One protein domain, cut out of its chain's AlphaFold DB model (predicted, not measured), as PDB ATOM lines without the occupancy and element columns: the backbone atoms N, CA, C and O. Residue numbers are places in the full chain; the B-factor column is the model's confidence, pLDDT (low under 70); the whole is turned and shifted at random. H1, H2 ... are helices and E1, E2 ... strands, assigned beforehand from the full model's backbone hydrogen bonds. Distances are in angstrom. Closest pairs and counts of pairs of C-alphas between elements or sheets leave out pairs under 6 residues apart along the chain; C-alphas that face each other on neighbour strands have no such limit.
ATOM      1  N   GLN A  14     107.859 106.534 107.617       91.31
ATOM      2  CA  GLN A  14     108.427 107.727 107.008       91.31
ATOM      3  C   GLN A  14     109.434 108.379 107.956       91.31
ATOM      4  O   GLN A  14     109.166 108.548 109.147       91.31
ATOM      5  N   VAL A  15     110.586 108.760 107.418       88.12
ATOM      6  CA  VAL A  15     111.636 109.500 108.122       88.12
ATOM      7  C   VAL A  15     111.756 110.866 107.471       88.12
ATOM      8  O   VAL A  15     111.999 110.943 106.270       88.12
ATOM      9  N   HIS A  16     111.568 111.926 108.257       86.81
ATOM     10  CA  HIS A  16     111.613 113.309 107.793       86.81
ATOM     11  C   HIS A  16     112.922 113.993 108.215       86.81
ATOM     12  O   HIS A  16     113.284 113.972 109.392       86.81
ATOM     13  N   PHE A  17     113.614 114.611 107.259       80.44
ATOM     14  CA  PHE A  17     114.883 115.320 107.434       80.44
ATOM     15  C   PHE A  17     114.687 116.833 107.286       80.44
ATOM     16  O   PHE A  17     114.744 117.350 106.180       80.44
ATOM     17  N   PRO A  18     114.519 117.597 108.368       70.88
ATOM     18  CA  PRO A  18     114.094 118.996 108.277       70.88
ATOM     19  C   PRO A  18     115.085 119.960 107.588       70.88
ATOM     20  O   PRO A  18     114.757 121.134 107.439       70.88
ATOM     21  N   TRP A  19     116.284 119.516 107.187       63.88
ATOM     22  CA  TRP A  19     117.373 120.404 106.766       63.88
ATOM     23  C   TRP A  19     117.883 120.246 105.322       63.88
ATOM     24  O   TRP A  19     118.682 121.080 104.924       63.88
ATOM     25  N   ASP A  20     117.399 119.292 104.510       55.03
ATOM     26  CA  ASP A  20     117.852 119.142 103.107       55.03
ATOM     27  C   ASP A  20     116.766 118.596 102.152       55.03
ATOM     28  O   ASP A  20     116.414 117.416 102.202       55.03
ATOM     29  N   GLY A  21     116.287 119.434 101.219       60.75
ATOM     30  CA  GLY A  21     115.551 119.008 100.010       60.75
ATOM     31  C   GLY A  21     114.277 118.184 100.259       60.75
ATOM     32  O   GLY A  21     113.729 118.276 101.351       60.75
ATOM     33  N   PRO A  22     113.739 117.412  99.284       56.84
ATOM     34  CA  PRO A  22     112.587 116.534  99.505       56.84
ATOM     35  C   PRO A  22     112.973 115.466 100.531       56.84
ATOM     36  O   PRO A  22     113.640 114.475 100.244       56.84
ATOM     37  N   SER A  23     112.580 115.738 101.764       74.75
ATOM     38  CA  SER A  23     113.281 115.296 102.963       74.75
ATOM     39  C   SER A  23     112.596 114.130 103.653       74.75
ATOM     40  O   SER A  23     113.015 113.709 104.724       74.75
ATOM     41  N   THR A  24     111.536 113.594 103.056       89.44
ATOM     42  CA  THR A  24     110.811 112.455 103.607       89.44
ATOM     43  C   THR A  24     111.149 111.201 102.819       89.44
ATOM     44  O   THR A  24     111.004 111.166 101.599       89.44
ATOM     45  N   TRP A  25     111.584 110.162 103.522       91.44
ATOM     46  CA  TRP A  25     111.944 108.866 102.953       91.44
ATOM     47  C   TRP A  25     111.113 107.764 103.592       91.44
ATOM     48  O   TRP A  25     110.917 107.766 104.805       91.44
ATOM     49  N   THR A  26     110.648 106.810 102.791       93.75
ATOM     50  CA  THR A  26     109.905 105.640 103.277       93.75
ATOM     51  C   THR A  26     110.853 104.455 103.408       93.75
ATOM     52  O   THR A  26     111.537 104.109 102.443       93.75
ATOM     53  N   LEU A  27     110.909 103.835 104.588       93.94
ATOM     54  CA  LEU A  27     111.666 102.605 104.832       93.94
ATOM     55  C   LEU A  27     110.918 101.436 104.190       93.94
ATOM     56  O   LEU A  27     109.800 101.150 104.591       93.94
ATOM     57  N   THR A  28     111.484 100.750 103.204       93.62
ATOM     58  CA  THR A  28     110.761  99.686 102.487       93.62
ATOM     59  C   THR A  28     111.118  98.292 102.931       93.62
ATOM     60  O   THR A  28     110.263  97.414 102.897       93.62
ATOM     61  N   ARG A  29     112.381  98.069 103.294       92.94
ATOM     62  CA  ARG A  29     112.855  96.737 103.653       92.94
ATOM     63  C   ARG A  29     114.004  96.801 104.636       92.94
ATOM     64  O   ARG A  29     115.002  97.461 104.346       92.94
ATOM     65  N   LEU A  30     113.906  96.065 105.736       91.06
ATOM     66  CA  LEU A  30     115.024  95.817 106.639       91.06
ATOM     67  C   LEU A  30     115.986  94.819 105.981       91.06
ATOM     68  O   LEU A  30     115.612  93.694 105.652       91.06
ATOM     69  N   ILE A  31     117.235  95.231 105.757       91.25
ATOM     70  CA  ILE A  31     118.261  94.375 105.132       91.25
ATOM     71  C   ILE A  31     119.291  93.852 106.128       91.25
ATOM     72  O   ILE A  31     119.958  92.856 105.861       91.25
ATOM     73  N   SER A  32     119.455  94.524 107.264       85.69
ATOM     74  CA  SER A  32     120.394  94.107 108.298       85.69
ATOM     75  C   SER A  32     120.003  94.722 109.628       85.69
ATOM     76  O   SER A  32     119.729  95.919 109.692       85.69
ATOM     77  N   GLU A  33     120.045  93.919 110.682       83.50
ATOM     78  CA  GLU A  33     119.879  94.364 112.055       83.50
ATOM     79  C   GLU A  33     121.050  93.846 112.888       83.50
ATOM     80  O   GLU A  33     121.455  92.687 112.780       83.50
ATOM     81  N   LYS A  34     121.633  94.732 113.690       78.94
ATOM     82  CA  LYS A  34     122.679  94.409 114.656       78.94
ATOM     83  C   LYS A  34     122.379  95.133 115.953       78.94
ATOM     84  O   LYS A  34     121.935  96.273 115.939       78.94
ATOM     85  N   ASN A  35     122.707  94.527 117.077       73.25
ATOM     86  CA  ASN A  35     122.770  95.211 118.360       73.25
ATOM     87  C   ASN A  35     124.220  95.290 118.837       73.25
ATOM     88  O   ASN A  35     125.040  94.428 118.520       73.25
ATOM     89  N   SER A  36     124.557  96.336 119.590       66.56
ATOM     90  CA  SER A  36     125.727  96.257 120.454       66.56
ATOM     91  C   SER A  36     125.337  95.411 121.662       66.56
ATOM     92  O   SER A  36     124.331  95.666 122.331       66.56
ATOM     93  N   GLN A  37     126.095  94.340 121.894       56.19
ATOM     94  CA  GLN A  37     125.898  93.481 123.053       56.19
ATOM     95  C   GLN A  37     126.055  94.317 124.327       56.19
ATOM     96  O   GLN A  37     127.051  95.015 124.506       56.19
ATOM     97  N   VAL A  38     125.062  94.240 125.208       58.34
ATOM     98  CA  VAL A  38     125.180  94.674 126.603       58.34
ATOM     99  C   VAL A  38     125.531  93.476 127.475       58.34
ATOM    100  O   VAL A  38     125.356  92.327 127.060       58.34
ATOM    101  N   HIS A  39     125.992  93.724 128.701       59.31
ATOM    102  CA  HIS A  39     126.105  92.663 129.697       59.31
ATOM    103  C   HIS A  39     124.773  91.903 129.821       59.31
ATOM    104  O   HIS A  39     123.703  92.508 129.808       59.31
ATOM    105  N   ALA A  40     124.831  90.575 129.980       56.88
ATOM    106  CA  ALA A  40     123.647  89.705 130.004       56.88
ATOM    107  C   ALA A  40     122.553  90.177 130.984       56.88
ATOM    108  O   ALA A  40     121.367  90.052 130.699       56.88
ATOM    109  N   ARG A  41     122.945  90.778 132.117       60.41
ATOM    110  CA  ARG A  41     122.024  91.359 133.105       60.41
ATOM    111  C   ARG A  41     121.185  92.512 132.532       60.41
ATOM    112  O   ARG A  41     120.000  92.595 132.828       60.41
ATOM    113  N   ASP A  42     121.776  93.367 131.706       59.72
ATOM    114  CA  ASP A  42     121.088  94.511 131.099       59.72
ATOM    115  C   ASP A  42     120.164  94.067 129.959       59.72
ATOM    116  O   ASP A  42     119.072  94.614 129.807       59.72
ATOM    117  N   TYR A  43     120.543  93.003 129.238       57.91
ATOM    118  CA  TYR A  43     119.694  92.362 128.229       57.91
ATOM    119  C   TYR A  43     118.386  91.826 128.837       57.91
ATOM    120  O   TYR A  43     117.309  92.118 128.319       57.91
ATOM    121  N   TYR A  44     118.455  91.108 129.968       55.50
ATOM    122  CA  TYR A  44     117.257  90.619 130.672       55.50
ATOM    123  C   TYR A  44     116.412  91.744 131.287       55.50
ATOM    124  O   TYR A  44     115.203  91.591 131.425       55.50
ATOM    125  N   ASN A  45     117.023  92.891 131.592       63.25
ATOM    126  CA  ASN A  45     116.326  94.087 132.071       63.25
ATOM    127  C   ASN A  45     115.769  94.966 130.931       63.25
ATOM    128  O   ASN A  45     115.338  96.091 131.184       63.25
ATOM    129  N   GLY A  46     115.812  94.505 129.674       54.56
ATOM    130  CA  GLY A  46     115.303  95.244 128.512       54.56
ATOM    131  C   GLY A  46     116.090  96.519 128.183       54.56
ATOM    132  O   GLY A  46     115.585  97.392 127.477       54.56
ATOM    133  N   THR A  47     117.313  96.650 128.705       56.47
ATOM    134  CA  THR A  47     118.186  97.808 128.490       56.47
ATOM    135  C   THR A  47     119.157  97.498 127.354       56.47
ATOM    136  O   THR A  47     119.864  96.494 127.395       56.47
ATOM    137  N   ILE A  48     119.200  98.339 126.321       59.81
ATOM    138  CA  ILE A  48     120.019  98.113 125.118       59.81
ATOM    139  C   ILE A  48     121.064  99.224 125.025       59.81
ATOM    140  O   ILE A  48     120.720 100.401 125.049       59.81
ATOM    141  N   GLY A  49     122.341  98.871 124.870       62.19
ATOM    142  CA  GLY A  49     123.429  99.842 124.693       62.19
ATOM    143  C   GLY A  49     123.341 100.554 123.338       62.19
ATOM    144  O   GLY A  49     123.611 101.750 123.214       62.19
ATOM    145  N   GLY A  50     122.887  99.831 122.317       71.94
ATOM    146  CA  GLY A  50     122.551 100.356 121.003       71.94
ATOM    147  C   GLY A  50     122.013  99.268 120.076       71.94
ATOM    148  O   GLY A  50     122.409  98.108 120.160       71.94
ATOM    149  N   ALA A  51     121.110  99.644 119.180       79.31
ATOM    150  CA  ALA A  51     120.669  98.828 118.061       79.31
ATOM    151  C   ALA A  51     120.866  99.605 116.759       79.31
ATOM    152  O   ALA A  51     120.715 100.825 116.712       79.31
ATOM    153  N   TYR A  52     121.218  98.895 115.700       84.69
ATOM    154  CA  TYR A  52     121.524  99.437 114.391       84.69
ATOM    155  C   TYR A  52     120.740  98.654 113.353       84.69
ATOM    156  O   TYR A  52     120.830  97.428 113.304       84.69
ATOM    157  N   ALA A  53     120.028  99.357 112.487       87.56
ATOM    158  CA  ALA A  53     119.352  98.751 111.354       87.56
ATOM    159  C   ALA A  53     119.775  99.424 110.061       87.56
ATOM    160  O   ALA A  53     120.040 100.622 110.021       87.56
ATOM    161  N   THR A  54     119.835  98.641 108.995       90.81
ATOM    162  CA  THR A  54     120.006  99.150 107.639       90.81
ATOM    163  C   THR A  54     118.745  98.831 106.856       90.81
ATOM    164  O   THR A  54     118.317  97.678 106.826       90.81
ATOM    165  N   PHE A  55     118.166  99.847 106.228       93.12
ATOM    166  CA  PHE A  55     116.957  99.756 105.425       93.12
ATOM    167  C   PHE A  55     117.237 100.144 103.978       93.12
ATOM    168  O   PHE A  55     118.006 101.072 103.720       93.12
ATOM    169  N   LEU A  56     116.557  99.488 103.043       93.69
ATOM    170  CA  LEU A  56     116.272 100.107 101.753       93.69
ATOM    171  C   LEU A  56     115.192 101.167 101.953       93.69
ATOM    172  O   LEU A  56     114.272 100.985 102.755       93.69
ATOM    173  N   CYS A  57     115.298 102.269 101.225       92.69
ATOM    174  CA  CYS A  57     114.307 103.331 101.254       92.69
ATOM    175  C   CYS A  57     114.089 103.936  99.867       92.69
ATOM    176  O   CYS A  57     114.893 103.747  98.953       92.69
ATOM    177  N   HIS A  58     112.992 104.673  99.714       92.88
ATOM    178  CA  HIS A  58     112.785 105.568  98.579       92.88
ATOM    179  C   HIS A  58     112.270 106.926  99.039       92.88
ATOM    180  O   HIS A  58     111.719 107.052 100.140       92.88
ATOM    181  N   ASN A  59     112.444 107.938  98.196       90.69
ATOM    182  CA  ASN A  59     111.885 109.254  98.447       90.69
ATOM    183  C   ASN A  59     110.352 109.160  98.486       90.69
ATOM    184  O   ASN A  59     109.736 108.420  97.714       90.69
ATOM    185  N   PHE A  60     109.728 109.874  99.418       87.75
ATOM    186  CA  PHE A  60     108.276 109.878  99.578       87.75
ATOM    187  C   PHE A  60     107.555 110.482  98.365       87.75
ATOM    188  O   PHE A  60     106.480 110.012  98.003       87.75
ATOM    189  N   VAL A  61     108.149 111.498  97.734       87.81
ATOM    190  CA  VAL A  61     107.578 112.198  96.574       87.81
ATOM    191  C   VAL A  61     107.873 111.452  95.271       87.81
ATOM    192  O   VAL A  61     106.998 111.347  94.418       87.81
ATOM    193  N   ASP A  62     109.084 110.907  95.126       88.69
ATOM    194  CA  ASP A  62     109.526 110.174  93.933       88.69
ATOM    195  C   ASP A  62     110.067 108.783  94.299       88.69
ATOM    196  O   ASP A  62     111.214 108.615  94.712       88.69
ATOM    197  N   SER A  63     109.251 107.746  94.102       88.50
ATOM    198  CA  SER A  63     109.622 106.365  94.441       88.50
ATOM    199  C   SER A  63     110.721 105.765  93.550       88.50
ATOM    200  O   SER A  63     111.248 104.688  93.860       88.50
ATOM    201  N   THR A  64     111.097 106.441  92.458       90.88
ATOM    202  CA  THR A  64     112.243 106.040  91.630       90.88
ATOM    203  C   THR A  64     113.571 106.405  92.294       90.88
ATOM    204  O   THR A  64     114.564 105.697  92.102       90.88
ATOM    205  N   GLN A  65     113.581 107.431  93.151       90.94
ATOM    206  CA  GLN A  65     114.733 107.780  93.974       90.94
ATOM    207  C   GLN A  65     114.845 106.806  95.137       90.94
ATOM    208  O   GLN A  65     114.056 106.840  96.079       90.94
ATOM    209  N   ARG A  66     115.846 105.933  95.073       91.50
ATOM    210  CA  ARG A  66     116.106 104.899  96.077       91.50
ATOM    211  C   ARG A  66     117.374 105.206  96.851       91.50
ATOM    212  O   ARG A  66     118.283 105.852  96.341       91.50
ATOM    213  N   GLY A  67     117.437 104.704  98.073       89.88
ATOM    214  CA  GLY A  67     118.581 104.881  98.945       89.88
ATOM    215  C   GLY A  67     118.734 103.738  99.934       89.88
ATOM    216  O   GLY A  67     117.915 102.817 100.012       89.88
ATOM    217  N   VAL A  68     119.813 103.829 100.702       91.69
ATOM    218  CA  VAL A  68     120.076 102.970 101.849       91.69
ATOM    219  C   VAL A  68     120.167 103.859 103.078       91.69
ATOM    220  O   VAL A  68     120.909 104.840 103.094       91.69
ATOM    221  N   MET A  69     119.409 103.514 104.113       90.31
ATOM    222  CA  MET A  69     119.348 104.261 105.359       90.31
ATOM    223  C   MET A  69     119.866 103.407 106.507       90.31
ATOM    224  O   MET A  69     119.328 102.337 106.782       90.31
ATOM    225  N   LYS A  70     120.893 103.893 107.204       89.56
ATOM    226  CA  LYS A  70     121.381 103.272 108.436       89.56
ATOM    227  C   LYS A  70     120.841 104.032 109.641       89.56
ATOM    228  O   LYS A  70     121.125 105.212 109.793       89.56
ATOM    229  N   ILE A  71     120.062 103.350 110.472       86.69
ATOM    230  CA  ILE A  71     119.381 103.898 111.643       86.69
ATOM    231  C   ILE A  71     120.072 103.390 112.904       86.69
ATOM    232  O   ILE A  71     120.334 102.197 113.043       86.69
ATOM    233  N   PHE A  72     120.332 104.307 113.829       82.94
ATOM    234  CA  PHE A  72     120.991 104.052 115.102       82.94
ATOM    235  C   PHE A  72     119.992 104.356 116.221       82.94
ATOM    236  O   PHE A  72     119.436 105.449 116.289       82.94
ATOM    237  N   LYS A  73     119.741 103.380 117.090       76.62
ATOM    238  CA  LYS A  73     118.871 103.487 118.260       76.62
ATOM    239  C   LYS A  73     119.730 103.276 119.497       76.62
ATOM    240  O   LYS A  73     120.064 102.144 119.829       76.62
ATOM    241  N   HIS A  74     120.094 104.357 120.171       68.38
ATOM    242  CA  HIS A  74     120.847 104.308 121.423       68.38
ATOM    243  C   HIS A  74     119.930 104.596 122.604       68.38
ATOM    244  O   HIS A  74     119.134 105.533 122.556       68.38
ATOM    245  N   GLN A  75     120.051 103.813 123.678       58.97
ATOM    246  CA  GLN A  75     119.391 104.129 124.938       58.97
ATOM    247  C   GLN A  75     120.342 105.002 125.770       58.97
ATOM    248  O   GLN A  75     121.140 104.519 126.569       58.97
ATOM    249  N   LEU A  76     120.298 106.316 125.542       48.75
ATOM    250  CA  LEU A  76     120.950 107.280 126.427       48.75
ATOM    251  C   LEU A  76     120.168 107.323 127.745       48.75
ATOM    252  O   LEU A  76     118.972 107.607 127.754       48.75
ATOM    253  N   ARG A  77     120.841 107.060 128.872       43.66
ATOM    254  CA  ARG A  77     120.257 107.140 130.229       43.66
ATOM    255  C   ARG A  77     119.803 108.551 130.645       43.66
ATOM    256  O   ARG A  77     119.339 108.727 131.763       43.66
ATOM    257  N   ALA A  78     119.880 109.535 129.760       37.44
ATOM    258  CA  ALA A  78     119.234 110.827 129.906       37.44
ATOM    259  C   ALA A  78     119.004 111.412 128.506       37.44
ATOM    260  O   ALA A  78     119.961 111.550 127.756       37.44
ATOM    261  N   LEU A  79     117.741 111.721 128.195       38.66
ATOM    262  CA  LEU A  79     117.253 112.654 127.168       38.66
ATOM    263  C   LEU A  79     117.873 112.572 125.749       38.66
ATOM    264  O   LEU A  79     119.021 112.926 125.515       38.66
ATOM    265  N   ASN A  80     116.990 112.279 124.787       39.19
ATOM    266  CA  ASN A  80     117.094 112.496 123.335       39.19
ATOM    267  C   ASN A  80     117.718 111.364 122.498       39.19
ATOM    268  O   ASN A  80     118.923 111.128 122.466       39.19
ATOM    269  N   THR A  81     116.846 110.696 121.738       39.47
ATOM    270  CA  THR A  81     117.172 109.765 120.655       39.47
ATOM    271  C   THR A  81     117.880 110.521 119.524       39.47
ATOM    272  O   THR A  81     117.260 111.342 118.852       39.47
ATOM    273  N   LEU A  82     119.170 110.258 119.300       40.06
ATOM    274  CA  LEU A  82     119.918 110.791 118.156       40.06
ATOM    275  C   LEU A  82     119.839 109.808 116.981       40.06
ATOM    276  O   LEU A  82     120.464 108.750 117.001       40.06
ATOM    277  N   THR A  83     119.077 110.172 115.951       47.31
ATOM    278  CA  THR A  83     119.006 109.438 114.682       47.31
ATOM    279  C   THR A  83     120.072 109.994 113.734       47.31
ATOM    280  O   THR A  83     119.831 110.975 113.038       47.31
ATOM    281  N   GLN A  84     121.272 109.412 113.711       41.38
ATOM    282  CA  GLN A  84     122.299 109.783 112.729       41.38
ATOM    283  C   GLN A  84     122.155 108.900 111.485       41.38
ATOM    284  O   GLN A  84     122.246 107.684 111.592       41.38
ATOM    285  N   ILE A  85     121.920 109.488 110.310       49.38
ATOM    286  CA  ILE A  85     121.750 108.757 109.045       49.38
ATOM    287  C   ILE A  85     122.761 109.296 108.029       49.38
ATOM    288  O   ILE A  85     122.815 110.497 107.783       49.38
ATOM    289  N   SER A  86     123.566 108.405 107.445       38.94
ATOM    290  CA  SER A  86     124.531 108.734 106.389       38.94
ATOM    291  C   SER A  86     124.002 108.261 105.030       38.94
ATOM    292  O   SER A  86     123.868 107.049 104.848       38.94
ATOM    293  N   PRO A  87     123.719 109.160 104.072       35.50
ATOM    294  CA  PRO A  87     123.456 108.759 102.697       35.50
ATOM    295  C   PRO A  87     124.768 108.286 102.056       35.50
ATOM    296  O   PRO A  87     125.777 108.990 102.083       35.50
ATOM    297  N   THR A  88     124.775 107.068 101.516       40.25
ATOM    298  CA  THR A  88     125.871 106.601 100.653       40.25
ATOM    299  C   THR A  88     125.612 107.146  99.252       40.25
ATOM    300  O   THR A  88     124.531 106.929  98.705       40.25
TER     301      THR A  88
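AT A GLANCE: This is residues 14 to 88 of the 89 residues of an uncharacterized protein of Aspergillus flavus (strain ATCC 200026 / FGSC A1120 / IAM 13836 / NRRL 3357 / JCM 12722 / SRRC 167) (UniProt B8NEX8). One long, strongly twisted sheet of four strands is curled like part of a barrel, with the small helix H1 sticking out beyond one end and the tail of residues 74 to 88 folding back past E4. The 75 printed residues hold four named strands and one named helix, along the chain E1, E2, H1, E3, E4; the sheet's order is E1, E2, E3, E4, antiparallel throughout. The class is mostly strand. The whole is loose, with a radius of gyration of the C-alphas of 14.6 A, and elongated, spanning 45 by 26 by 18 A.

IN THESE COORDINATES: Find C-alpha 24 at (110.811, 112.455, 103.607); from there E2, residues 24 to 36, runs 27.7 A and bends by 87 degrees at residue 29. E3, residues 50 to 59, runs 26.5 A and bends by 62 degrees at residue 56. E4, residues 66 to 73, runs 22.4 A to C-alpha 73 at (118.871, 103.487, 118.260). E1, residues 14 to 16, and H1, residues 40 to 44, each measure 6.5 A.

HOW THE PARTS SIT: Look first at the inner strands E2 and E3, antiparallel at 156 degrees: N 34 and O 52 are 2.8 A apart, within hydrogen-bond range. On E3's other side, edge strand E4 forms a hairpin with it at 157 degrees; N 55 and O 69 are 2.8 A apart. At the other edge, E1 and E2 form a hairpin, with N 15 and O 25 at 2.8 A. H1 is not on the sheet, and its O i to N i+4 pair is within hydrogen-bond range.

THE WHOLE: The farthest C-alphas, those of Arg 41 and Asp 62, are 45.2 A apart. The printed part has no cut, and no link is long. Look for pLDDT under 70 at residues 19 to 22, 36 to 49 and 74 to 88 of this model; residues 40 to 46, of which 40 to 44 belong to H1, stand free.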